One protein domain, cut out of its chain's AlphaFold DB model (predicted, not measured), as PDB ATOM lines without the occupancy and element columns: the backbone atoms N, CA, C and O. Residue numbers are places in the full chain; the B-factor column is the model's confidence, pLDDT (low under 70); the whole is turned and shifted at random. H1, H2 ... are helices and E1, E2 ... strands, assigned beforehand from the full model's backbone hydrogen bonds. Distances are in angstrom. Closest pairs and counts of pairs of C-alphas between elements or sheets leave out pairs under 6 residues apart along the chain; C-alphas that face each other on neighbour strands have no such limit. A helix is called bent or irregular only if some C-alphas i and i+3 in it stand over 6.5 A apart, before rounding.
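Overview. This is residues 45 to 230 of the 237 residues of the protein "Hypothetical protein" of Guillardia theta (UniProt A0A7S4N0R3). A twisted four-stranded sheet, E1 E2 E4 E3, makes the core, with H2, H4 and H6 over one face and H5 rising from the other. From H6 onward a loose tail of three helices loops out of this body: H7 and H8 lie beyond H6, and H9 turns back, clear of the rest. The printed part has 186 residues, with nine named helices and four named strands in the order H1 E1 H2 E2 H3 H4 E3 E4 H5 H6 H7 H8 H9. The sheet is mixed and the class is mixed, helices and strands. The whole is compact, with a radius of gyration of the C-alphas of 18.4 A, and its outline is flat, spanning 52 by 47 by 24 A.

Along the chain. H1, residues 53 to 60, begins at C-alpha 53 at (75.284, 96.256, 160.510). E1 is residues 68 to 71, H2 residues 77 to 86, 15.7 A long, and E2 residues 94 to 98, 13.3 A. After residues 99 to 112, with no named element, come H3, residues 113 to 116, and H4, residues 124 to 133, 14.4 A. E3, residues 136 to 141, 14.1 A, and E4, residues 144 to 149, 15.9 A, follow; E4 begins at C-alpha 144 at (92.365, 104.533, 160.070). H5 is residues 150 to 160, 15.3 A, and H6 residues 168 to 178, 15.6 A. H7, residues 180 to 192, 20.6 A, is irregular: C-alphas 189 and 192 are 7.2 A apart. H8 is residues 197 to 206, 15.4 A. H9, residues 215 to 229, 21.8 A, ends at C-alpha 229 at (82.246, 121.137, 178.777).

Arrangement. From edge strand E1 to edge strand E3 the strands' lines turn by 68 degrees. E1 and E2 are parallel at 17 degrees, with N 69 and O 94 2.9 A apart, within hydrogen-bond range. E2 and E4 are antiparallel at 161 degrees, with N 95 and O 147 at 2.8 A. E3 and E4 form a hairpin, antiparallel at 147 degrees, with N 137 and O 148 at 2.8 A. E1, H2 and E2 make a strand-helix-strand unit, two parallel neighbours with a helix between, its crossover right-handed. E2, H3, H4 and E3 make a split one, with E4 between its strands in the sheet, also right-handed. H2 lies over E1 at a height of 11.0 A over the sheet. H4, at 8.9 A, runs along the strands, at 16 degrees to E4 on the local plane. H2 and H4 only just touch, with 3 pairs of C-alphas within 8 A, the closest those of Leu 82 and Leu 130 at 7.0 A. H6 is on the same face, over E3; the C-alphas of Phe 141 and Leu 171 are their closest, 5.7 A. H5, on the opposite face, only just stands up from the sheet, rising 43 degrees. H1 is close to but not clearly touching H2, the closest C-alphas being those of Ile 53 and Leu 80, 7.9 A. H3 and H2 are near each other, with 5 pairs of C-alphas within 10 A. H7 is close to but not clearly touching H6, with C-alphas Leu 176 and Met 183 closest at 7.2 A. H8 and H9 are apart from each other and from H7. Every O i to N i+4 pair is within hydrogen-bond range in H1, H4, H5, H6 and H9, against 3 of 6 in H2, 7 of 9 in H7 and 3 of 6 in H8; H3 is too short for one.

Size, cuts and confidence. The two C-alphas farthest apart, those of Ser 197 and Cys 230, are 55.3 A apart. The printed part has no cut, and the link from E2 to H3 is long. Residues 180 to 186, 188 to 198, 200 to 208 and 216 to 230 stand free, as do 155 to 161. The mean pLDDT of the printed part is 72.4; it is under 70 in residues 100 to 102, 160 to 166 and 174 to 230.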
ATOM      1  N   VAL A  45      79.893  89.555 159.876       95.00
ATOM      2  CA  VAL A  45      79.099  90.706 159.427       95.00
ATOM      3  C   VAL A  45      78.917  90.616 157.915       95.00
ATOM      4  O   VAL A  45      79.862  90.345 157.177       95.00
ATOM      5  N   GLU A  46      77.694  90.840 157.455       92.75
ATOM      6  CA  GLU A  46      77.310  90.710 156.053       92.75
ATOM      7  C   GLU A  46      76.827  92.056 155.511       92.75
ATOM      8  O   GLU A  46      76.246  92.865 156.228       92.75
ATOM      9  N   ALA A  47      76.992  92.294 154.210       88.56
ATOM     10  CA  ALA A  47      76.454  93.505 153.588       88.56
ATOM     11  C   ALA A  47      74.909  93.545 153.608       88.56
ATOM     12  O   ALA A  47      74.310  94.613 153.512       88.56
ATOM     13  N   LYS A  48      74.237  92.388 153.689       87.56
ATOM     14  CA  LYS A  48      72.769  92.258 153.705       87.56
ATOM     15  C   LYS A  48      72.357  91.033 154.515       87.56
ATOM     16  O   LYS A  48      73.107  90.069 154.585       87.56
ATOM     17  N   GLY A  49      71.131  91.046 155.036       89.31
ATOM     18  CA  GLY A  49      70.549  89.926 155.778       89.31
ATOM     19  C   GLY A  49      70.611  90.113 157.292       89.31
ATOM     20  O   GLY A  49      70.744  91.234 157.789       89.31
ATOM     21  N   ASN A  50      70.489  89.004 158.019       90.62
ATOM     22  CA  ASN A  50      70.350  89.012 159.477       90.62
ATOM     23  C   ASN A  50      71.648  89.387 160.204       90.62
ATOM     24  O   ASN A  50      71.589  89.772 161.360       90.62
ATOM     25  N   ASN A  51      72.811  89.316 159.552       93.56
ATOM     26  CA  ASN A  51      74.062  89.821 160.125       93.56
ATOM     27  C   ASN A  51      74.500  91.150 159.490       93.56
ATOM     28  O   ASN A  51      75.689  91.469 159.475       93.56
ATOM     29  N   SER A  52      73.558  91.929 158.947       93.12
ATOM     30  CA  SER A  52      73.850  93.302 158.519       93.12
ATOM     31  C   SER A  52      74.118  94.220 159.710       93.12
ATOM     32  O   SER A  52      73.632  93.979 160.814       93.12
ATOM     33  N   ILE A  53      74.886  95.289 159.475       93.19
ATOM     34  CA  ILE A  53      75.284  96.256 160.510       93.19
ATOM     35  C   ILE A  53      74.062  96.808 161.252       93.19
ATOM     36  O   ILE A  53      74.027  96.731 162.477       93.19
ATOM     37  N   LEU A  54      73.049  97.306 160.531       91.62
ATOM     38  CA  LEU A  54      71.821  97.801 161.150       91.62
ATOM     39  C   LEU A  54      71.115  96.724 161.976       91.62
ATOM     40  O   LEU A  54      70.773  96.994 163.119       91.62
ATOM     41  N   HIS A  55      70.935  95.511 161.446       92.19
ATOM     42  CA  HIS A  55      70.220  94.466 162.185       92.19
ATOM     43  C   HIS A  55      70.939  94.092 163.485       92.19
ATOM     44  O   HIS A  55      70.312  93.957 164.532       92.19
ATOM     45  N   LEU A  56      72.269  93.976 163.438       93.69
ATOM     46  CA  LEU A  56      73.079  93.707 164.624       93.69
ATOM     47  C   LEU A  56      73.043  94.880 165.614       93.69
ATOM     48  O   LEU A  56      73.040  94.653 166.823       93.69
ATOM     49  N   ALA A  57      72.996  96.120 165.125       92.69
ATOM     50  CA  ALA A  57      72.836  97.294 165.972       92.69
ATOM     51  C   ALA A  57      71.458  97.329 166.649       92.69
ATOM     52  O   ALA A  57      71.393  97.539 167.853       92.69
ATOM     53  N   GLU A  58      70.373  97.069 165.920       91.69
ATOM     54  CA  GLU A  58      69.012  96.998 166.473       91.69
ATOM     55  C   GLU A  58      68.845  95.846 167.473       91.69
ATOM     56  O   GLU A  58      68.133  95.988 168.465       91.69
ATOM     57  N   GLU A  59      69.508  94.708 167.235       92.56
ATOM     58  CA  GLU A  59      69.482  93.555 168.143       92.56
ATOM     59  C   GLU A  59      70.209  93.851 169.466       92.56
ATOM     60  O   GLU A  59      69.770  93.397 170.525       92.56
ATOM     61  N   LEU A  60      71.342  94.562 169.414       93.69
ATOM     62  CA  LEU A  60      72.315  94.583 170.514       93.69
ATOM     63  C   LEU A  60      72.499  95.952 171.186       93.69
ATOM     64  O   LEU A  60      73.029  95.993 172.299       93.69
ATOM     65  N   ALA A  61      72.122  97.062 170.546       90.25
ATOM     66  CA  ALA A  61      72.269  98.396 171.125       90.25
ATOM     67  C   ALA A  61      71.147  98.662 172.137       90.25
ATOM     68  O   ALA A  61      69.967  98.632 171.799       90.25
ATOM     69  N   GLU A  62      71.521  98.968 173.380       80.06
ATOM     70  CA  GLU A  62      70.576  99.143 174.493       80.06
ATOM     71  C   GLU A  62      69.589 100.306 174.276       80.06
ATOM     72  O   GLU A  62      68.435 100.230 174.693       80.06
ATOM     73  N   ASP A  63      70.021 101.368 173.590       80.56
ATOM     74  CA  ASP A  63      69.228 102.560 173.269       80.56
ATOM     75  C   ASP A  63      68.854 102.660 171.778       80.56
ATOM     76  O   ASP A  63      68.292 103.669 171.342       80.56
ATOM     77  N   GLY A  64      69.163 101.622 170.991       74.06
ATOM     78  CA  GLY A  64      68.939 101.592 169.545       74.06
ATOM     79  C   GLY A  64      69.762 102.615 168.755       74.06
ATOM     80  O   GLY A  64      69.467 102.851 167.582       74.06
ATOM     81  N   LYS A  65      70.774 103.250 169.365       86.94
ATOM     82  CA  LYS A  65      71.591 104.282 168.725       86.94
ATOM     83  C   LYS A  65      73.061 103.878 168.707       86.94
ATOM     84  O   LYS A  65      73.612 103.363 169.671       86.94
ATOM     85  N   VAL A  66      73.727 104.163 167.592       93.88
ATOM     86  CA  VAL A  66      75.175 103.990 167.456       93.88
ATOM     87  C   VAL A  66      75.783 105.327 167.068       93.88
ATOM     88  O   VAL A  66      75.491 105.854 165.998       93.88
ATOM     89  N   ASP A  67      76.621 105.890 167.938       93.81
ATOM     90  CA  ASP A  67      77.318 107.154 167.672       93.81
ATOM     91  C   ASP A  67      78.624 106.951 166.891       93.81
ATOM     92  O   ASP A  67      79.012 107.811 166.097       93.81
ATOM     93  N   ILE A  68      79.298 105.817 167.109       94.94
ATOM     94  CA  ILE A  68      80.588 105.480 166.504       94.94
ATOM     95  C   ILE A  68      80.498 104.084 165.890       94.94
ATOM     96  O   ILE A  68      80.198 103.120 166.592       94.94
ATOM     97  N   LEU A  69      80.813 103.974 164.601       96.19
ATOM     98  CA  LEU A  69      81.009 102.703 163.908       96.19
ATOM     99  C   LEU A  69      82.497 102.530 163.590       96.19
ATOM    100  O   LEU A  69      83.088 103.387 162.942       96.19
ATOM    101  N   SER A  70      83.090 101.414 164.006       95.75
ATOM    102  CA  SER A  70      84.439 101.012 163.599       95.75
ATOM    103  C   SER A  70      84.350  99.745 162.752       95.75
ATOM    104  O   SER A  70      83.715  98.780 163.173       95.75
ATOM    105  N   ILE A  71      84.960  99.764 161.568       95.56
ATOM    106  CA  ILE A  71      85.048  98.635 160.640       95.56
ATOM    107  C   ILE A  71      86.523  98.265 160.489       95.56
ATOM    108  O   ILE A  71      87.346  99.103 160.122       95.56
ATOM    109  N   ASP A  72      86.822  97.018 160.820       93.25
ATOM    110  CA  ASP A  72      88.127  96.384 160.681       93.25
ATOM    111  C   ASP A  72      87.861  94.881 160.521       93.25
ATOM    112  O   ASP A  72      87.646  94.157 161.499       93.25
ATOM    113  N   VAL A  73      87.686  94.459 159.269       89.94
ATOM    114  CA  VAL A  73      87.325  93.083 158.890       89.94
ATOM    115  C   VAL A  73      88.298  92.491 157.872       89.94
ATOM    116  O   VAL A  73      87.929  91.596 157.111       89.94
ATOM    117  N   ASP A  74      89.532  93.000 157.850       84.12
ATOM    118  CA  ASP A  74      90.622  92.510 157.008       84.12
ATOM    119  C   ASP A  74      90.251  92.447 155.502       84.12
ATOM    120  O   ASP A  74      90.396  91.417 154.843       84.12
ATOM    121  N   GLY A  75      89.773  93.556 154.917       82.62
ATOM    122  CA  GLY A  75      89.714  93.752 153.458       82.62
ATOM    123  C   GLY A  75      88.323  93.979 152.866       82.62
ATOM    124  O   GLY A  75      88.175  94.770 151.932       82.62
ATOM    125  N   LEU A  76      87.271  93.368 153.420       91.94
ATOM    126  CA  LEU A  76      85.886  93.591 152.959       91.94
ATOM    127  C   LEU A  76      85.246  94.871 153.528       91.94
ATOM    128  O   LEU A  76      84.044  95.097 153.372       91.94
ATOM    129  N   ASP A  77      86.054  95.740 154.134       94.56
ATOM    130  CA  ASP A  77      85.628  96.961 154.816       94.56
ATOM    131  C   ASP A  77      84.824  97.898 153.901       94.56
ATOM    132  O   ASP A  77      83.819  98.479 154.314       94.56
ATOM    133  N   TYR A  78      85.222  98.002 152.626       95.06
ATOM    134  CA  TYR A  78      84.515  98.814 151.630       95.06
ATOM    135  C   TYR A  78      83.099  98.306 151.361       95.06
ATOM    136  O   TYR A  78      82.172  99.106 151.284       95.06
ATOM    137  N   GLU A  79      82.912  96.991 151.223       95.19
ATOM    138  CA  GLU A  79      81.592  96.417 150.931       95.19
ATOM    139  C   GLU A  79      80.648  96.566 152.127       95.19
ATOM    140  O   GLU A  79      79.458  96.848 151.960       95.19
ATOM    141  N   LEU A  80      81.188  96.446 153.343       95.75
ATOM    142  CA  LEU A  80      80.438  96.719 154.565       95.75
ATOM    143  C   LEU A  80      80.060  98.197 154.678       95.75
ATOM    144  O   LEU A  80      78.901  98.498 154.957       95.75
ATOM    145  N   LEU A  81      80.982  99.122 154.400       96.75
ATOM    146  CA  LEU A  81      80.673 100.550 154.403       96.75
ATOM    147  C   LEU A  81      79.636 100.908 153.324       96.75
ATOM    148  O   LEU A  81      78.686 101.635 153.606       96.75
ATOM    149  N   LEU A  82      79.770 100.361 152.111       96.38
ATOM    150  CA  LEU A  82      78.829 100.581 151.010       96.38
ATOM    151  C   LEU A  82      77.419 100.097 151.365       96.38
ATOM    152  O   LEU A  82      76.439 100.719 150.961       96.38
ATOM    153  N   SER A  83      77.298  99.033 152.165       95.44
ATOM    154  CA  SER A  83      75.996  98.512 152.587       95.44
ATOM    155  C   SER A  83      75.123  99.531 153.332       95.44
ATOM    156  O   SER A  83      73.893  99.416 153.293       95.44
ATOM    157  N   LEU A  84      75.735 100.556 153.943       95.44
ATOM    158  CA  LEU A  84      75.021 101.636 154.625       95.44
ATOM    159  C   LEU A  84      74.198 102.507 153.666       95.44
ATOM    160  O   LEU A  84      73.250 103.153 154.104       95.44
ATOM    161  N   GLU A  85      74.483 102.491 152.357       95.12
ATOM    162  CA  GLU A  85      73.654 103.167 151.344       95.12
ATOM    163  C   GLU A  85      72.193 102.693 151.394       95.12
ATOM    164  O   GLU A  85      71.265 103.450 151.105       95.12
ATOM    165  N   HIS A  86      71.974 101.439 151.789       91.31
ATOM    166  CA  HIS A  86      70.649 100.840 151.899       91.31
ATOM    167  C   HIS A  86      70.042 100.937 153.308       91.31
ATOM    168  O   HIS A  86      68.983 100.358 153.533       91.31
ATOM    169  N   GLN A  87      70.703 101.631 154.239       87.56
ATOM    170  CA  GLN A  87      70.312 101.765 155.651       87.56
ATOM    171  C   GLN A  87      70.342 103.254 156.064       87.56
ATOM    172  O   GLN A  87      71.112 103.639 156.946       87.56
ATOM    173  N   PRO A  88      69.567 104.142 155.406       86.31
ATOM    174  CA  PRO A  88      69.672 105.595 155.580       86.31
ATOM    175  C   PRO A  88      69.350 106.102 156.996       86.31
ATOM    176  O   PRO A  88      69.699 107.236 157.325       86.31
ATOM    177  N   GLU A  89      68.680 105.303 157.818       88.25
ATOM    178  CA  GLU A  89      68.405 105.522 159.239       88.25
ATOM    179  C   GLU A  89      69.627 105.269 160.133       88.25
ATOM    180  O   GLU A  89      69.772 105.911 161.175       88.25
ATOM    181  N   PHE A  90      70.549 104.400 159.707       92.88
ATOM    182  CA  PHE A  90      71.771 104.095 160.440       92.88
ATOM    183  C   PHE A  90      72.841 105.152 160.149       92.88
ATOM    184  O   PHE A  90      73.628 105.054 159.206       92.88
ATOM    185  N   ARG A  91      72.849 106.217 160.955       93.75
ATOM    186  CA  ARG A  91      73.691 107.404 160.724       93.75
ATOM    187  C   ARG A  91      74.583 107.740 161.919       93.75
ATOM    188  O   ARG A  91      74.341 108.779 162.557       93.75
ATOM    189  N   PRO A  92      75.599 106.912 162.226       96.31
ATOM    190  CA  PRO A  92      76.567 107.239 163.263       96.31
ATOM    191  C   PRO A  92      77.185 108.620 163.035       96.31
ATOM    192  O   PRO A  92      77.268 109.123 161.916       96.31
ATOM    193  N   SER A  93      77.592 109.275 164.114       95.62
ATOM    194  CA  SER A  93      78.292 110.555 164.026       95.62
ATOM    195  C   SER A  93      79.688 110.371 163.437       95.62
ATOM    196  O   SER A  93      80.119 111.195 162.633       95.62
ATOM    197  N   LEU A  94      80.364 109.281 163.809       95.38
ATOM    198  CA  LEU A  94      81.728 108.960 163.411       95.38
ATOM    199  C   LEU A  94      81.793 107.553 162.803       95.38
ATOM    200  O   LEU A  94      81.287 106.598 163.391       95.38
ATOM    201  N   ILE A  95      82.458 107.420 161.658       97.44
ATOM    202  CA  ILE A  95      82.822 106.131 161.066       97.44
ATOM    203  C   ILE A  95      84.346 106.044 161.021       97.44
ATOM    204  O   ILE A  95      85.019 106.984 160.609       97.44
ATOM    205  N   ILE A  96      84.891 104.914 161.444       95.44
ATOM    206  CA  ILE A  96      86.319 104.619 161.428       95.44
ATOM    207  C   ILE A  96      86.500 103.352 160.607       95.44
ATOM    208  O   ILE A  96      85.881 102.336 160.913       95.44
ATOM    209  N   VAL A  97      87.336 103.410 159.578       94.88
ATOM    210  CA  VAL A  97      87.672 102.241 158.760       94.88
ATOM    211  C   VAL A  97      89.173 102.026 158.808       94.88
ATOM    212  O   VAL A  97      89.919 102.956 158.492       94.88
ATOM    213  N   GLU A  98      89.622 100.840 159.210       89.69
ATOM    214  CA  GLU A  98      91.048 100.523 159.163       89.69
ATOM    215  C   GLU A  98      91.531 100.507 157.704       89.69
ATOM    216  O   GLU A  98      90.867  99.987 156.805       89.69
ATOM    217  N   THR A  99      92.683 101.125 157.450       82.94
ATOM    218  CA  THR A  99      93.379 101.015 156.170       82.94
ATOM    219  C   THR A  99      94.869 100.778 156.420       82.94
ATOM    220  O   THR A  99      95.590 101.637 156.932       82.94
ATOM    221  N   ASN A 100      95.366  99.649 155.960       69.56
ATOM    222  CA  ASN A 100      96.712  99.145 156.168       69.56
ATOM    223  C   ASN A 100      97.768  99.830 155.284       69.56
ATOM    224  O   ASN A 100      98.959  99.542 155.390       69.56
ATOM    225  N   GLY A 101      97.352 100.769 154.424       65.25
ATOM    226  CA  GLY A 101      98.249 101.661 153.690       65.25
ATOM    227  C   GLY A 101      99.163 100.965 152.676       65.25
ATOM    228  O   GLY A 101     100.130 101.584 152.238       65.25
ATOM    229  N   PHE A 102      98.877  99.711 152.295       68.38
ATOM    230  CA  PHE A 102      99.676  98.949 151.323       68.38
ATOM    231  C   PHE A 102      99.520  99.432 149.877       68.38
ATOM    232  O   PHE A 102     100.293  99.039 149.005       68.38
ATOM    233  N   ILE A 103      98.517 100.269 149.612       73.00
ATOM    234  CA  ILE A 103      98.220 100.809 148.288       73.00
ATOM    235  C   ILE A 103      98.386 102.319 148.318       73.00
ATOM    236  O   ILE A 103      98.073 102.976 149.313       73.00
ATOM    237  N   ARG A 104      98.836 102.865 147.184       78.88
ATOM    238  CA  ARG A 104      98.907 104.304 146.943       78.88
ATOM    239  C   ARG A 104      97.617 105.003 147.396       78.88
ATOM    240  O   ARG A 104      96.536 104.656 146.906       78.88
ATOM    241  N   PRO A 105      97.707 106.000 148.292       81.88
ATOM    242  CA  PRO A 105      96.531 106.586 148.922       81.88
ATOM    243  C   PRO A 105      95.659 107.362 147.927       81.88
ATOM    244  O   PRO A 105      94.456 107.457 148.143       81.88
ATOM    245  N   ASP A 106      96.232 107.876 146.832       84.00
ATOM    246  CA  ASP A 106      95.566 108.678 145.798       84.00
ATOM    247  C   ASP A 106      94.874 107.871 144.691       84.00
ATOM    248  O   ASP A 106      94.172 108.459 143.865       84.00
ATOM    249  N   LEU A 107      95.043 106.544 144.659       84.12
ATOM    250  CA  LEU A 107      94.444 105.700 143.627       84.12
ATOM    251  C   LEU A 107      92.916 105.773 143.710       84.12
ATOM    252  O   LEU A 107      92.338 105.354 144.698       84.12
ATOM    253  N   SER A 108      92.234 106.272 142.684       88.75
ATOM    254  CA  SER A 108      90.765 106.393 142.684       88.75
ATOM    255  C   SER A 108      90.035 105.157 142.151       88.75
ATOM    256  O   SER A 108      88.809 105.097 142.187       88.75
ATOM    257  N   SER A 109      90.768 104.178 141.624       85.56
ATOM    258  CA  SER A 109      90.196 102.934 141.117       85.56
ATOM    259  C   SER A 109      89.954 101.960 142.264       85.56
ATOM    260  O   SER A 109      90.895 101.562 142.948       85.56
ATOM    261  N   LYS A 110      88.691 101.563 142.440       89.69
ATOM    262  CA  LYS A 110      88.302 100.496 143.363       89.69
ATOM    263  C   LYS A 110      88.939  99.173 142.920       89.69
ATOM    264  O   LYS A 110      88.882  98.832 141.741       89.69
ATOM    265  N   LEU A 111      89.519  98.436 143.861       84.25
ATOM    266  CA  LEU A 111      89.961  97.056 143.663       84.25
ATOM    267  C   LEU A 111      88.762  96.115 143.595       84.25
ATOM    268  O   LEU A 111      87.731  96.353 144.231       84.25
ATOM    269  N   ASP A 112      88.939  94.994 142.912       85.81
ATOM    270  CA  ASP A 112      87.929  93.947 142.866       85.81
ATOM    271  C   ASP A 112      87.705  93.299 144.244       85.81
ATOM    272  O   ASP A 112      88.598  93.232 145.099       85.81
ATOM    273  N   VAL A 113      86.492  92.782 144.450       87.69
ATOM    274  CA  VAL A 113      86.090  92.118 145.704       87.69
ATOM    275  C   VAL A 113      86.960  90.895 145.984       87.69
ATOM    276  O   VAL A 113      87.326  90.664 147.130       87.69
ATOM    277  N   GLU A 114      87.342  90.145 144.947       80.25
ATOM    278  CA  GLU A 114      88.225  88.980 145.077       80.25
ATOM    279  C   GLU A 114      89.613  89.368 145.598       80.25
ATOM    280  O   GLU A 114      90.162  88.688 146.458       80.25
ATOM    281  N   ALA A 115      90.187  90.479 145.133       77.81
ATOM    282  CA  ALA A 115      91.442  90.974 145.696       77.81
ATOM    283  C   ALA A 115      91.244  91.394 147.161       77.81
ATOM    284  O   ALA A 115      92.049  91.050 148.027       77.81
ATOM    285  N   SER A 116      90.129  92.072 147.439       82.56
ATOM    286  CA  SER A 116      89.805  92.581 148.772       82.56
ATOM    287  C   SER A 116      89.595  91.463 149.796       82.56
ATOM    288  O   SER A 116      90.064  91.567 150.923       82.56
ATOM    289  N   SER A 117      88.987  90.342 149.392       80.81
ATOM    290  CA  SER A 117      88.767  89.170 150.250       80.81
ATOM    291  C   SER A 117      90.053  88.444 150.667       80.81
ATOM    292  O   SER A 117      89.992  87.516 151.468       80.81
ATOM    293  N   HIS A 118      91.205  88.829 150.112       79.06
ATOM    294  CA  HIS A 118      92.527  88.311 150.464       79.06
ATOM    295  C   HIS A 118      93.346  89.345 151.262       79.06
ATOM    296  O   HIS A 118      94.559  89.456 151.078       79.06
ATOM    297  N   ASN A 119      92.685  90.086 152.159       78.44
ATOM    298  CA  ASN A 119      93.268  91.080 153.072       78.44
ATOM    299  C   ASN A 119      93.883  92.311 152.383       78.44
ATOM    300  O   ASN A 119      94.778  92.962 152.932       78.44
ATOM    301  N   LEU A 120      93.417  92.644 151.176       78.19
ATOM    302  CA  LEU A 120      93.870  93.830 150.455       78.19
ATOM    303  C   LEU A 120      92.836  94.954 150.570       78.19
ATOM    304  O   LEU A 120      91.806  94.941 149.906       78.19
ATOM    305  N   GLN A 121      93.112  95.948 151.408       85.06
ATOM    306  CA  GLN A 121      92.194  97.068 151.618       85.06
ATOM    307  C   GLN A 121      92.252  98.078 150.467       85.06
ATOM    308  O   GLN A 121      93.250  98.201 149.755       85.06
ATOM    309  N   GLN A 122      91.154  98.814 150.289       89.19
ATOM    310  CA  GLN A 122      91.042  99.867 149.283       89.19
ATOM    311  C   GLN A 122      91.950 101.061 149.619       89.19
ATOM    312  O   GLN A 122      92.380 101.250 150.759       89.19
ATOM    313  N   SER A 123      92.221 101.906 148.625       90.19
ATOM    314  CA  SER A 123      92.966 103.147 148.849       90.19
ATOM    315  C   SER A 123      92.177 104.138 149.716       90.19
ATOM    316  O   SER A 123      90.939 104.150 149.736       90.19
ATOM    317  N   LEU A 124      92.896 105.062 150.359       91.38
ATOM    318  CA  LEU A 124      92.279 106.153 151.114       91.38
ATOM    319  C   LEU A 124      91.361 107.015 150.228       91.38
ATOM    320  O   LEU A 124      90.305 107.454 150.681       91.38
ATOM    321  N   LYS A 125      91.714 107.223 148.951       92.69
ATOM    322  CA  LYS A 125      90.891 107.977 147.997       92.69
ATOM    323  C   LYS A 125      89.567 107.282 147.675       92.69
ATOM    324  O   LYS A 125      88.550 107.968 147.582       92.69
ATOM    325  N   VAL A 126      89.560 105.958 147.529       94.56
ATOM    326  CA  VAL A 126      88.335 105.176 147.287       94.56
ATOM    327  C   VAL A 126      87.409 105.244 148.502       94.56
ATOM    328  O   VAL A 126      86.213 105.499 148.348       94.56
ATOM    329  N   PHE A 127      87.954 105.112 149.717       95.69
ATOM    330  CA  PHE A 127      87.172 105.311 150.939       95.69
ATOM    331  C   PHE A 127      86.656 106.748 151.072       95.69
ATOM    332  O   PHE A 127      85.497 106.935 151.436       95.69
ATOM    333  N   GLN A 128      87.467 107.761 150.732       95.38
ATOM    334  CA  GLN A 128      87.035 109.164 150.726       95.38
ATOM    335  C   GLN A 128      85.778 109.349 149.868       95.38
ATOM    336  O   GLN A 128      84.789 109.911 150.333       95.38
ATOM    337  N   GLN A 129      85.813 108.856 148.628       96.44
ATOM    338  CA  GLN A 129      84.702 108.987 147.684       96.44
ATOM    339  C   GLN A 129      83.432 108.294 148.188       96.44
ATOM    340  O   GLN A 129      82.342 108.857 148.080       96.44
ATOM    341  N   LEU A 130      83.564 107.102 148.781       97.19
ATOM    342  CA  LEU A 130      82.424 106.393 149.359       97.19
ATOM    343  C   LEU A 130      81.848 107.134 150.577       97.19
ATOM    344  O   LEU A 130      80.635 107.311 150.672       97.19
ATOM    345  N   GLY A 131      82.699 107.626 151.480       96.69
ATOM    346  CA  GLY A 131      82.261 108.448 152.611       96.69
ATOM    347  C   GLY A 131      81.497 109.691 152.147       96.69
ATOM    348  O   GLY A 131      80.420 109.988 152.665       96.69
ATOM    349  N   GLU A 132      81.990 110.373 151.110       96.25
ATOM    350  CA  GLU A 132      81.319 111.530 150.511       96.25
ATOM    351  C   GLU A 132      79.934 111.187 149.940       96.25
ATOM    352  O   GLU A 132      78.987 111.957 150.144       96.25
ATOM    353  N   GLN A 133      79.795 110.037 149.273       96.88
ATOM    354  CA  GLN A 133      78.514 109.524 148.775       96.88
ATOM    355  C   GLN A 133      77.527 109.250 149.919       96.88
ATOM    356  O   GLN A 133      76.357 109.612 149.821       96.88
ATOM    357  N   LEU A 134      78.004 108.682 151.028       97.19
ATOM    358  CA  LEU A 134      77.188 108.353 152.202       97.19
ATOM    359  C   LEU A 134      76.862 109.570 153.093       97.19
ATOM    360  O   LEU A 134      76.162 109.441 154.098       97.19
ATOM    361  N   GLY A 135      77.337 110.770 152.739       96.81
ATOM    362  CA  GLY A 135      77.086 111.995 153.506       96.81
ATOM    363  C   GLY A 135      78.031 112.194 154.692       96.81
ATOM    364  O   GLY A 135      77.658 112.837 155.677       96.81
ATOM    365  N   TYR A 136      79.249 111.672 154.586       96.69
ATOM    366  CA  TYR A 136      80.350 111.866 155.522       96.69
ATOM    367  C   TYR A 136      81.494 112.640 154.858       96.69
ATOM    368  O   TYR A 136      81.498 112.891 153.649       96.69
ATOM    369  N   GLU A 137      82.453 113.054 155.673       92.31
ATOM    370  CA  GLU A 137      83.676 113.729 155.264       92.31
ATOM    371  C   GLU A 137      84.879 113.079 155.943       92.31
ATOM    372  O   GLU A 137      84.849 112.831 157.149       92.31
ATOM    373  N   LEU A 138      85.934 112.804 155.174       92.19
ATOM    374  CA  LEU A 138      87.209 112.334 155.710       92.19
ATOM    375  C   LEU A 138      87.899 113.495 156.436       92.19
ATOM    376  O   LEU A 138      88.331 114.447 155.794       92.19
ATOM    377  N   VAL A 139      88.012 113.406 157.760       85.75
ATOM    378  CA  VAL A 139      88.565 114.488 158.595       85.75
ATOM    379  C   VAL A 139      89.955 114.180 159.139       85.75
ATOM    380  O   VAL A 139      90.678 115.089 159.538       85.75
ATOM    381  N   CYS A 140      90.338 112.904 159.186       84.75
ATOM    382  CA  CYS A 140      91.627 112.482 159.715       84.75
ATOM    383  C   CYS A 140      92.037 111.125 159.135       84.75
ATOM    384  O   CYS A 140      91.194 110.319 158.730       84.75
ATOM    385  N   PHE A 141      93.344 110.884 159.117       84.19
ATOM    386  CA  PHE A 141      93.926 109.608 158.753       84.19
ATOM    387  C   PHE A 141      95.049 109.233 159.724       84.19
ATOM    388  O   PHE A 141      95.955 110.030 159.952       84.19
ATOM    389  N   THR A 142      94.995 108.026 160.285       80.44
ATOM    390  CA  THR A 142      95.999 107.498 161.235       80.44
ATOM    391  C   THR A 142      96.232 105.996 161.033       80.44
ATOM    392  O   THR A 142      96.186 105.222 161.984       80.44
ATOM    393  N   GLN A 143      96.358 105.550 159.774       81.00
ATOM    394  CA  GLN A 143      96.091 104.149 159.358       81.00
ATOM    395  C   GLN A 143      94.633 103.717 159.570       81.00
ATOM    396  O   GLN A 143      94.233 102.614 159.234       81.00
ATOM    397  N   ASN A 144      93.805 104.626 160.067       87.62
ATOM    398  CA  ASN A 144      92.365 104.533 160.070       87.62
ATOM    399  C   ASN A 144      91.840 105.742 159.307       87.62
ATOM    400  O   ASN A 144      92.244 106.870 159.595       87.62
ATOM    401  N   ALA A 145      90.968 105.521 158.332       92.19
ATOM    402  CA  ALA A 145      90.211 106.578 157.688       92.19
ATOM    403  C   ALA A 145      89.064 106.983 158.620       92.19
ATOM    404  O   ALA A 145      88.176 106.179 158.913       92.19
ATOM    405  N   ILE A 146      89.111 108.218 159.122       91.69
ATOM    406  CA  ILE A 146      88.151 108.728 160.101       91.69
ATOM    407  C   ILE A 146      87.197 109.688 159.401       91.69
ATOM    408  O   ILE A 146      87.584 110.764 158.934       91.69
ATOM    409  N   PHE A 147      85.936 109.290 159.366       95.00
ATOM    410  CA  PHE A 147      84.848 109.974 158.696       95.00
ATOM    411  C   PHE A 147      83.892 110.588 159.707       95.00
ATOM    412  O   PHE A 147      83.336 109.890 160.553       95.00
ATOM    413  N   LEU A 148      83.647 111.888 159.584       94.00
ATOM    414  CA  LEU A 148      82.652 112.598 160.376       94.00
ATOM    415  C   LEU A 148      81.412 112.861 159.523       94.00
ATOM    416  O   LEU A 148      81.521 113.198 158.342       94.00
ATOM    417  N   ARG A 149      80.222 112.713 160.108       95.94
ATOM    418  CA  ARG A 149      78.971 113.021 159.410       95.94
ATOM    419  C   ARG A 149      78.972 114.481 158.946       95.94
ATOM    420  O   ARG A 149      79.383 115.370 159.691       95.94
ATOM    421  N   ARG A 150      78.540 114.737 157.706       94.44
ATOM    422  CA  ARG A 150      78.756 116.034 157.038       94.44
ATOM    423  C   ARG A 150      78.158 117.226 157.787       94.44
ATOM    424  O   ARG A 150      78.770 118.284 157.808       94.44
ATOM    425  N   ASP A 151      76.998 117.065 158.416       93.75
ATOM    426  CA  ASP A 151      76.380 118.104 159.251       93.75
ATOM    427  C   ASP A 151      77.291 118.526 160.416       93.75
ATOM    428  O   ASP A 151      77.479 119.719 160.649       93.75
ATOM    429  N   LEU A 152      77.921 117.556 161.084       89.31
ATOM    430  CA  LEU A 152      78.855 117.797 162.187       89.31
ATOM    431  C   LEU A 152      80.191 118.371 161.695       89.31
ATOM    432  O   LEU A 152      80.759 119.256 162.335       89.31
ATOM    433  N   ALA A 153      80.692 117.899 160.550       85.38
ATOM    434  CA  ALA A 153      81.921 118.423 159.950       85.38
ATOM    435  C   ALA A 153      81.785 119.908 159.583       85.38
ATOM    436  O   ALA A 153      82.656 120.716 159.910       85.38
ATOM    437  N   GLU A 154      80.664 120.291 158.973       86.75
ATOM    438  CA  GLU A 154      80.384 121.687 158.636       86.75
ATOM    439  C   GLU A 154      80.212 122.567 159.882       86.75
ATOM    440  O   GLU A 154      80.705 123.699 159.920       86.75
ATOM    441  N   GLU A 155      79.577 122.057 160.940       83.94
ATOM    442  CA  GLU A 155      79.485 122.764 162.221       83.94
ATOM    443  C   GLU A 155      80.868 123.019 162.841       83.94
ATOM    444  O   GLU A 155      81.147 124.138 163.293       83.94
ATOM    445  N   LEU A 156      81.761 122.025 162.812       77.50
ATOM    446  CA  LEU A 156      83.132 122.175 163.300       77.50
ATOM    447  C   LEU A 156      83.914 123.208 162.484       77.50
ATOM    448  O   LEU A 156      84.513 124.111 163.070       77.50
ATOM    449  N   LYS A 157      83.867 123.151 161.147       75.81
ATOM    450  CA  LYS A 157      84.545 124.141 160.288       75.81
ATOM    451  C   LYS A 157      84.077 125.563 160.581       75.81
ATOM    452  O   LYS A 157      84.901 126.469 160.713       75.81
ATOM    453  N   ARG A 158      82.763 125.759 160.740       75.62
ATOM    454  CA  ARG A 158      82.172 127.064 161.083       75.62
ATOM    455  C   ARG A 158      82.624 127.559 162.452       75.62
ATOM    456  O   ARG A 158      82.950 128.735 162.593       75.62
ATOM    457  N   SER A 159      82.637 126.670 163.442       74.00
ATOM    458  CA  SER A 159      82.974 126.999 164.830       74.00
ATOM    459  C   SER A 159      84.457 127.317 165.017       74.00
ATOM    460  O   SER A 159      84.806 128.204 165.794       74.00
ATOM    461  N   TRP A 160      85.327 126.626 164.278       62.66
ATOM    462  CA  TRP A 160      86.778 126.679 164.472       62.66
ATOM    463  C   TRP A 160      87.542 127.425 163.372       62.66
ATOM    464  O   TRP A 160      88.758 127.552 163.473       62.66
ATOM    465  N   ARG A 161      86.853 127.949 162.345       57.94
ATOM    466  CA  ARG A 161      87.465 128.604 161.169       57.94
ATOM    467  C   ARG A 161      88.560 127.742 160.523       57.94
ATOM    468  O   ARG A 161      89.603 128.254 160.126       57.94
ATOM    469  N   LEU A 162      88.338 126.430 160.472       56.53
ATOM    470  CA  LEU A 162      89.286 125.502 159.860       56.53
ATOM    471  C   LEU A 162      89.260 125.683 158.340       56.53
ATOM    472  O   LEU A 162      88.186 125.707 157.735       56.53
ATOM    473  N   GLU A 163      90.440 125.802 157.732       52.38
ATOM    474  CA  GLU A 163      90.563 125.865 156.276       52.38
ATOM    475  C   GLU A 163      90.264 124.483 155.663       52.38
ATOM    476  O   GLU A 163      90.825 123.485 156.125       52.38
ATOM    477  N   PRO A 164      89.414 124.366 154.624       47.22
ATOM    478  CA  PRO A 164      88.772 123.090 154.287       47.22
ATOM    479  C   PRO A 164      89.625 122.093 153.490       47.22
ATOM    480  O   PRO A 164      89.079 121.127 152.971       47.22
ATOM    481  N   SER A 165      90.929 122.310 153.304       50.31
ATOM    482  CA  SER A 165      91.685 121.554 152.294       50.31
ATOM    483  C   SER A 165      92.899 120.827 152.860       50.31
ATOM    484  O   SER A 165      94.029 121.304 152.808       50.31
ATOM    485  N   CYS A 166      92.673 119.611 153.348       60.19
ATOM    486  CA  CYS A 166      93.727 118.607 153.395       60.19
ATOM    487  C   CYS A 166      93.507 117.637 152.226       60.19
ATOM    488  O   CYS A 166      92.437 117.056 152.058       60.19
ATOM    489  N   SER A 167      94.497 117.515 151.342       77.19
ATOM    490  CA  SER A 167      94.443 116.503 150.286       77.19
ATOM    491  C   SER A 167      94.658 115.113 150.892       77.19
ATOM    492  O   SER A 167      95.304 114.978 151.929       77.19
ATOM    493  N   VAL A 168      94.176 114.065 150.221       78.50
ATOM    494  CA  VAL A 168      94.406 112.665 150.633       78.50
ATOM    495  C   VAL A 168      95.892 112.371 150.841       78.50
ATOM    496  O   VAL A 168      96.270 111.785 151.850       78.50
ATOM    497  N   ASN A 169      96.745 112.855 149.935       75.88
ATOM    498  CA  ASN A 169      98.194 112.719 150.074       75.88
ATOM    499  C   ASN A 169      98.719 113.465 151.299       75.88
ATOM    500  O   ASN A 169      99.582 112.946 151.995       75.88
ATOM    501  N   ARG A 170      98.191 114.659 151.593       74.69
ATOM    502  CA  ARG A 170      98.600 115.410 152.780       74.69
ATOM    503  C   ARG A 170      98.231 114.669 154.063       74.69
ATOM    504  O   ARG A 170      99.102 114.488 154.901       74.69
ATOM    505  N   LEU A 171      96.991 114.189 154.172       75.00
ATOM    506  CA  LEU A 171      96.531 113.385 155.310       75.00
ATOM    507  C   LEU A 171      97.380 112.123 155.500       75.00
ATOM    508  O   LEU A 171      97.774 111.801 156.617       75.00
ATOM    509  N   TYR A 172      97.698 111.433 154.405       72.56
ATOM    510  CA  TYR A 172      98.556 110.252 154.430       72.56
ATOM    511  C   TYR A 172      99.977 110.568 154.916       72.56
ATOM    512  O   TYR A 172     100.485 109.905 155.816       72.56
ATOM    513  N   LEU A 173     100.606 111.613 154.369       70.81
ATOM    514  CA  LEU A 173     101.950 112.040 154.767       70.81
ATOM    515  C   LEU A 173     102.004 112.520 156.224       70.81
ATOM    516  O   LEU A 173     102.960 112.206 156.931       70.81
ATOM    517  N   ASP A 174     100.979 113.239 156.687       69.31
ATOM    518  CA  ASP A 174     100.869 113.676 158.080       69.31
ATOM    519  C   ASP A 174     100.737 112.463 159.029       69.31
ATOM    520  O   ASP A 174     101.365 112.424 160.088       69.31
ATOM    521  N   ALA A 175     100.015 111.409 158.632       69.31
ATOM    522  CA  ALA A 175      99.956 110.165 159.404       69.31
ATOM    523  C   ALA A 175     101.319 109.456 159.483       69.31
ATOM    524  O   ALA A 175     101.720 108.992 160.553       69.31
ATOM    525  N   LEU A 176     102.053 109.395 158.367       66.06
ATOM    526  CA  LEU A 176     103.383 108.780 158.319       66.06
ATOM    527  C   LEU A 176     104.412 109.540 159.159       66.06
ATOM    528  O   LEU A 176     105.220 108.919 159.849       66.06
ATOM    529  N   SER A 177     104.373 110.874 159.137       62.06
ATOM    530  CA  SER A 177     105.293 111.703 159.924       62.06
ATOM    531  C   SER A 177     105.055 111.561 161.431       62.06
ATOM    532  O   SER A 177     105.999 111.648 162.218       62.06
ATOM    533  N   THR A 178     103.817 111.259 161.826       55.84
ATOM    534  CA  THR A 178     103.438 111.011 163.222       55.84
ATOM    535  C   THR A 178     103.850 109.608 163.694       55.84
ATOM    536  O   THR A 178     104.062 109.409 164.889       55.84
ATOM    537  N   ASN A 179     104.030 108.647 162.773       52.12
ATOM    538  CA  ASN A 179     104.263 107.232 163.090       52.12
ATOM    539  C   ASN A 179     105.573 106.648 162.513       52.12
ATOM    540  O   ASN A 179     105.660 105.469 162.165       52.12
ATOM    541  N   TRP A 180     106.623 107.476 162.443       43.94
ATOM    542  CA  TRP A 180     107.921 107.154 161.828       43.94
ATOM    543  C   TRP A 180     108.571 105.847 162.330       43.94
ATOM    544  O   TRP A 180     109.189 105.111 161.558       43.94
ATOM    545  N   ASN A 181     108.408 105.518 163.615       41.81
ATOM    546  CA  ASN A 181     108.979 104.301 164.204       41.81
ATOM    547  C   ASN A 181     108.202 103.026 163.824       41.81
ATOM    548  O   ASN A 181     108.824 101.994 163.563       41.81
ATOM    549  N   ASP A 182     106.873 103.102 163.718       44.16
ATOM    550  CA  ASP A 182     106.023 101.974 163.308       44.16
ATOM    551  C   ASP A 182     106.189 101.663 161.813       44.16
ATOM    552  O   ASP A 182     106.176 100.502 161.400       44.16
ATOM    553  N   MET A 183     106.447 102.691 160.998       43.03
ATOM    554  CA  MET A 183     106.763 102.540 159.575       43.03
ATOM    555  C   MET A 183     108.049 101.729 159.353       43.03
ATOM    556  O   MET A 183     108.065 100.822 158.519       43.03
ATOM    557  N   LEU A 184     109.120 101.988 160.114       39.00
ATOM    558  CA  LEU A 184     110.366 101.215 160.008       39.00
ATOM    559  C   LEU A 184     110.165  99.737 160.368       39.00
ATOM    560  O   LEU A 184     110.760  98.869 159.730       39.00
ATOM    561  N   LEU A 185     109.301  99.445 161.342       35.91
ATOM    562  CA  LEU A 185     108.955  98.081 161.742       35.91
ATOM    563  C   LEU A 185     108.102  97.363 160.683       35.91
ATOM    564  O   LEU A 185     108.402  96.218 160.345       35.91
ATOM    565  N   ASN A 186     107.113  98.035 160.085       37.72
ATOM    566  CA  ASN A 186     106.272  97.455 159.028       37.72
ATOM    567  C   ASN A 186     107.020  97.261 157.700       37.72
ATOM    568  O   ASN A 186     106.849  96.231 157.042       37.72
ATOM    569  N   ILE A 187     107.923  98.180 157.340       36.88
ATOM    570  CA  ILE A 187     108.844  98.007 156.203       36.88
ATOM    571  C   ILE A 187     109.789  96.829 156.458       36.88
ATOM    572  O   ILE A 187     110.084  96.059 155.548       36.88
ATOM    573  N   GLN A 188     110.250  96.638 157.698       31.20
ATOM    574  CA  GLN A 188     111.074  95.485 158.063       31.20
ATOM    575  C   GLN A 188     110.289  94.165 158.101       31.20
ATOM    576  O   GLN A 188     110.865  93.125 157.788       31.20
ATOM    577  N   ALA A 189     108.994  94.188 158.422       29.75
ATOM    578  CA  ALA A 189     108.127  93.008 158.430       29.75
ATOM    579  C   ALA A 189     107.720  92.552 157.014       29.75
ATOM    580  O   ALA A 189     107.626  91.353 156.750       29.75
ATOM    581  N   THR A 190     107.583  93.486 156.067       35.78
ATOM    582  CA  THR A 190     107.330  93.210 154.636       35.78
ATOM    583  C   THR A 190     108.586  92.761 153.860       35.78
ATOM    584  O   THR A 190     108.489  92.338 152.704       35.78
ATOM    585  N   ARG A 191     109.768  92.713 154.505       29.92
ATOM    586  CA  ARG A 191     111.063  92.260 153.932       29.92
ATOM    587  C   ARG A 191     111.127  90.809 153.451       29.92
ATOM    588  O   ARG A 191     112.167  90.404 152.937       29.92
ATOM    589  N   LYS A 192     110.072  90.002 153.573       33.41
ATOM    590  CA  LYS A 192     110.090  88.647 152.995       33.41
ATOM    591  C   LYS A 192     109.849  88.593 151.479       33.41
ATOM    592  O   LYS A 192     109.911  87.493 150.940       33.41
ATOM    593  N   GLY A 193     109.651  89.719 150.778       38.19
ATOM    594  CA  GLY A 193     109.451  89.652 149.320       38.19
ATOM    595  C   GLY A 193     109.710  90.888 148.451       38.19
ATOM    596  O   GLY A 193     109.775  90.717 147.237       38.19
ATOM    597  N   ALA A 194     109.883  92.098 148.987       34.38
ATOM    598  CA  ALA A 194     110.081  93.291 148.152       34.38
ATOM    599  C   ALA A 194     111.564  93.701 148.084       34.38
ATOM    600  O   ALA A 194     112.200  93.953 149.106       34.38
ATOM    601  N   THR A 195     112.125  93.742 146.875       35.62
ATOM    602  CA  THR A 195     113.515  94.133 146.610       35.62
ATOM    603  C   THR A 195     113.719  95.642 146.793       35.62
ATOM    604  O   THR A 195     112.909  96.459 146.362       35.62
ATOM    605  N   GLU A 196     114.844  96.012 147.417       41.25
ATOM    606  CA  GLU A 196     115.261  97.368 147.833       41.25
ATOM    607  C   GLU A 196     115.147  98.491 146.779       41.25
ATOM    608  O   GLU A 196     115.199  99.667 147.141       41.25
ATOM    609  N   SER A 197     115.001  98.184 145.487       39.03
ATOM    610  CA  SER A 197     115.106  99.191 144.425       39.03
ATOM    611  C   SER A 197     113.852 100.042 144.220       39.03
ATOM    612  O   SER A 197     113.978 101.182 143.785       39.03
ATOM    613  N   TRP A 198     112.652  99.520 144.500       37.88
ATOM    614  CA  TRP A 198     111.403 100.253 144.238       37.88
ATOM    615  C   TRP A 198     111.111 101.304 145.320       37.88
ATOM    616  O   TRP A 198     110.846 102.460 145.006       37.88
ATOM    617  N   VAL A 199     111.319 100.948 146.590       37.62
ATOM    618  CA  VAL A 199     111.130 101.850 147.743       37.62
ATOM    619  C   VAL A 199     112.118 103.025 147.716       37.62
ATOM    620  O   VAL A 199     111.753 104.163 147.995       37.62
ATOM    621  N   GLN A 200     113.374 102.782 147.324       35.03
ATOM    622  CA  GLN A 200     114.382 103.841 147.171       35.03
ATOM    623  C   GLN A 200     114.079 104.794 146.002       35.03
ATOM    624  O   GLN A 200     114.522 105.943 146.024       35.03
ATOM    625  N   ALA A 201     113.341 104.335 144.987       39.28
ATOM    626  CA  ALA A 201     112.892 105.179 143.885       39.28
ATOM    627  C   ALA A 201     111.724 106.083 144.315       39.28
ATOM    628  O   ALA A 201     111.755 107.273 144.019       39.28
ATOM    629  N   GLU A 202     110.769 105.553 145.086       40.72
ATOM    630  CA  GLU A 202     109.636 106.317 145.629       40.72
ATOM    631  C   GLU A 202     110.094 107.378 146.647       40.72
ATOM    632  O   GLU A 202     109.721 108.541 146.542       40.72
ATOM    633  N   ILE A 203     110.999 107.034 147.573       36.00
ATOM    634  CA  ILE A 203     111.523 107.979 148.583       36.00
ATOM    635  C   ILE A 203     112.253 109.176 147.943       36.00
ATOM    636  O   ILE A 203     112.180 110.292 148.457       36.00
ATOM    637  N   ARG A 204     112.938 108.983 146.805       35.88
ATOM    638  CA  ARG A 204     113.630 110.078 146.096       35.88
ATOM    639  C   ARG A 204     112.680 111.060 145.417       35.88
ATOM    640  O   ARG A 204     113.086 112.194 145.178       35.88
ATOM    641  N   GLU A 205     111.458 110.644 145.102       42.44
ATOM    642  CA  GLU A 205     110.488 111.478 144.388       42.44
ATOM    643  C   GLU A 205     109.768 112.465 145.325       42.44
ATOM    644  O   GLU A 205     109.359 113.540 144.889       42.44
ATOM    645  N   PHE A 206     109.677 112.151 146.625       38.16
ATOM    646  CA  PHE A 206     108.852 112.910 147.574       38.16
ATOM    647  C   PHE A 206     109.589 113.932 148.454       38.16
ATOM    648  O   PHE A 206     108.921 114.738 149.092       38.16
ATOM    649  N   GLY A 207     110.924 113.993 148.424       30.00
ATOM    650  CA  GLY A 207     111.706 115.020 149.130       30.00
ATOM    651  C   GLY A 207     111.692 114.894 150.663       30.00
ATOM    652  O   GLY A 207     110.746 114.407 151.276       30.00
ATOM    653  N   GLU A 208     112.781 115.310 151.310       31.80
ATOM    654  CA  GLU A 208     112.929 115.222 152.769       31.80
ATOM    655  C   GLU A 208     111.979 116.196 153.489       31.80
ATOM    656  O   GLU A 208     112.056 117.411 153.296       31.80
ATOM    657  N   PHE A 209     111.097 115.673 154.351       37.75
ATOM    658  CA  PHE A 209     110.178 116.478 155.159       37.75
ATOM    659  C   PHE A 209     110.640 116.594 156.615       37.75
ATOM    660  O   PHE A 209     110.753 115.609 157.339       37.75
ATOM    661  N   ASN A 210     110.814 117.841 157.053       36.91
ATOM    662  CA  ASN A 210     110.820 118.259 158.452       36.91
ATOM    663  C   ASN A 210     109.452 118.880 158.766       36.91
ATOM    664  O   ASN A 210     109.060 119.807 158.060       36.91
ATOM    665  N   THR A 211     108.748 118.407 159.801       35.28
ATOM    666  CA  THR A 211     108.014 119.207 160.818       35.28
ATOM    667  C   THR A 211     107.074 118.319 161.647       35.28
ATOM    668  O   THR A 211     106.151 117.708 161.126       35.28
ATOM    669  N   THR A 212     107.304 118.269 162.959       36.03
ATOM    670  CA  THR A 212     106.516 117.523 163.955       36.03
ATOM    671  C   THR A 212     105.564 118.488 164.671       36.03
ATOM    672  O   THR A 212     106.031 119.504 165.188       36.03
ATOM    673  N   ILE A 213     104.261 118.190 164.767       38.19
ATOM    674  CA  ILE A 213     103.410 118.781 165.817       38.19
ATOM    675  C   ILE A 213     103.501 117.853 167.029       38.19
ATOM    676  O   ILE A 213     103.209 116.665 166.940       38.19
ATOM    677  N   SER A 214     103.986 118.382 168.149       43.66
ATOM    678  CA  SER A 214     104.271 117.596 169.354       43.66
ATOM    679  C   SER A 214     103.001 117.072 170.043       43.66
ATOM    680  O   SER A 214     101.953 117.717 170.008       43.66
ATOM    681  N   MET A 215     103.114 115.946 170.757       40.28
ATOM    682  CA  MET A 215     102.041 115.397 171.605       40.28
ATOM    683  C   MET A 215     101.535 116.389 172.666       40.28
ATOM    684  O   MET A 215     100.352 116.376 172.992       40.28
ATOM    685  N   GLU A 216     102.382 117.311 173.136       39.44
ATOM    686  CA  GLU A 216     101.968 118.415 174.019       39.44
ATOM    687  C   GLU A 216     100.896 119.305 173.377       39.44
ATOM    688  O   GLU A 216     100.003 119.801 174.062       39.44
ATOM    689  N   THR A 217     100.941 119.481 172.053       43.03
ATOM    690  CA  THR A 217      99.951 120.270 171.312       43.03
ATOM    691  C   THR A 217      98.603 119.551 171.245       43.03
ATOM    692  O   THR A 217      97.567 120.183 171.438       43.03
ATOM    693  N   LEU A 218      98.599 118.230 171.051       37.81
ATOM    694  CA  LEU A 218      97.372 117.423 171.043       37.81
ATOM    695  C   LEU A 218      96.742 117.314 172.441       37.81
ATOM    696  O   LEU A 218      95.526 117.431 172.582       37.81
ATOM    697  N   GLU A 219      97.553 117.178 173.494       41.62
ATOM    698  CA  GLU A 219      97.059 117.193 174.876       41.62
ATOM    699  C   GLU A 219      96.504 118.558 175.296       41.62
ATOM    700  O   GLU A 219      95.527 118.627 176.045       41.62
ATOM    701  N   HIS A 220      97.106 119.652 174.825       42.50
ATOM    702  CA  HIS A 220      96.592 120.998 175.064       42.50
ATOM    703  C   HIS A 220      95.195 121.182 174.449       42.50
ATOM    704  O   HIS A 220      94.293 121.680 175.124       42.50
ATOM    705  N   LEU A 221      94.992 120.698 173.217       42.44
ATOM    706  CA  LEU A 221      93.701 120.739 172.525       42.44
ATOM    707  C   LEU A 221      92.624 119.915 173.251       42.44
ATOM    708  O   LEU A 221      91.497 120.385 173.409       42.44
ATOM    709  N   ALA A 222      92.980 118.740 173.779       40.38
ATOM    710  CA  ALA A 222      92.059 117.907 174.555       40.38
ATOM    711  C   ALA A 222      91.642 118.557 175.894       40.38
ATOM    712  O   ALA A 222      90.469 118.518 176.267       40.38
ATOM    713  N   ARG A 223      92.577 119.210 176.604       45.56
ATOM    714  CA  ARG A 223      92.293 119.897 177.885       45.56
ATOM    715  C   ARG A 223      91.441 121.158 177.709       45.56
ATOM    716  O   ARG A 223      90.625 121.475 178.576       45.56
ATOM    717  N   GLU A 224      91.621 121.885 176.607       46.50
ATOM    718  CA  GLU A 224      90.803 123.057 176.253       46.50
ATOM    719  C   GLU A 224      89.339 122.671 175.970       46.50
ATOM    720  O   GLU A 224      88.416 123.399 176.340       46.50
ATOM    721  N   GLU A 225      89.103 121.496 175.383       40.25
ATOM    722  CA  GLU A 225      87.754 120.986 175.128       40.25
ATOM    723  C   GLU A 225      87.046 120.518 176.413       40.25
ATOM    724  O   GLU A 225      85.848 120.752 176.594       40.25
ATOM    725  N   GLU A 226      87.789 119.930 177.351       38.44
ATOM    726  CA  GLU A 226      87.273 119.496 178.655       38.44
ATOM    727  C   GLU A 226      86.892 120.694 179.549       38.44
ATOM    728  O   GLU A 226      85.841 120.686 180.195       38.44
ATOM    729  N   ARG A 227      87.665 121.793 179.492       42.06
ATOM    730  CA  ARG A 227      87.315 123.075 180.139       42.06
ATOM    731  C   ARG A 227      86.044 123.708 179.576       42.06
ATOM    732  O   ARG A 227      85.327 124.370 180.317       42.06
ATOM    733  N   ARG A 228      85.747 123.508 178.288       44.59
ATOM    734  CA  ARG A 228      84.540 124.046 177.635       44.59
ATOM    735  C   ARG A 228      83.267 123.255 177.945       44.59
ATOM    736  O   ARG A 228      82.181 123.807 177.801       44.59
ATOM    737  N   LYS A 229      83.383 121.999 178.394       39.47
ATOM    738  CA  LYS A 229      82.246 121.137 178.777       39.47
ATOM    739  C   LYS A 229      81.838 121.262 180.252       39.47
ATOM    740  O   LYS A 229      80.789 120.745 180.624       39.47
ATOM    741  N   CYS A 230      82.611 121.965 181.083       31.20
ATOM    742  CA  CYS A 230      82.274 122.231 182.480       31.20
ATOM    743  C   CYS A 230      81.716 123.662 182.615       31.20
ATOM    744  O   CYS A 230      82.480 124.616 182.461       31.20
TER     745      CYS A 230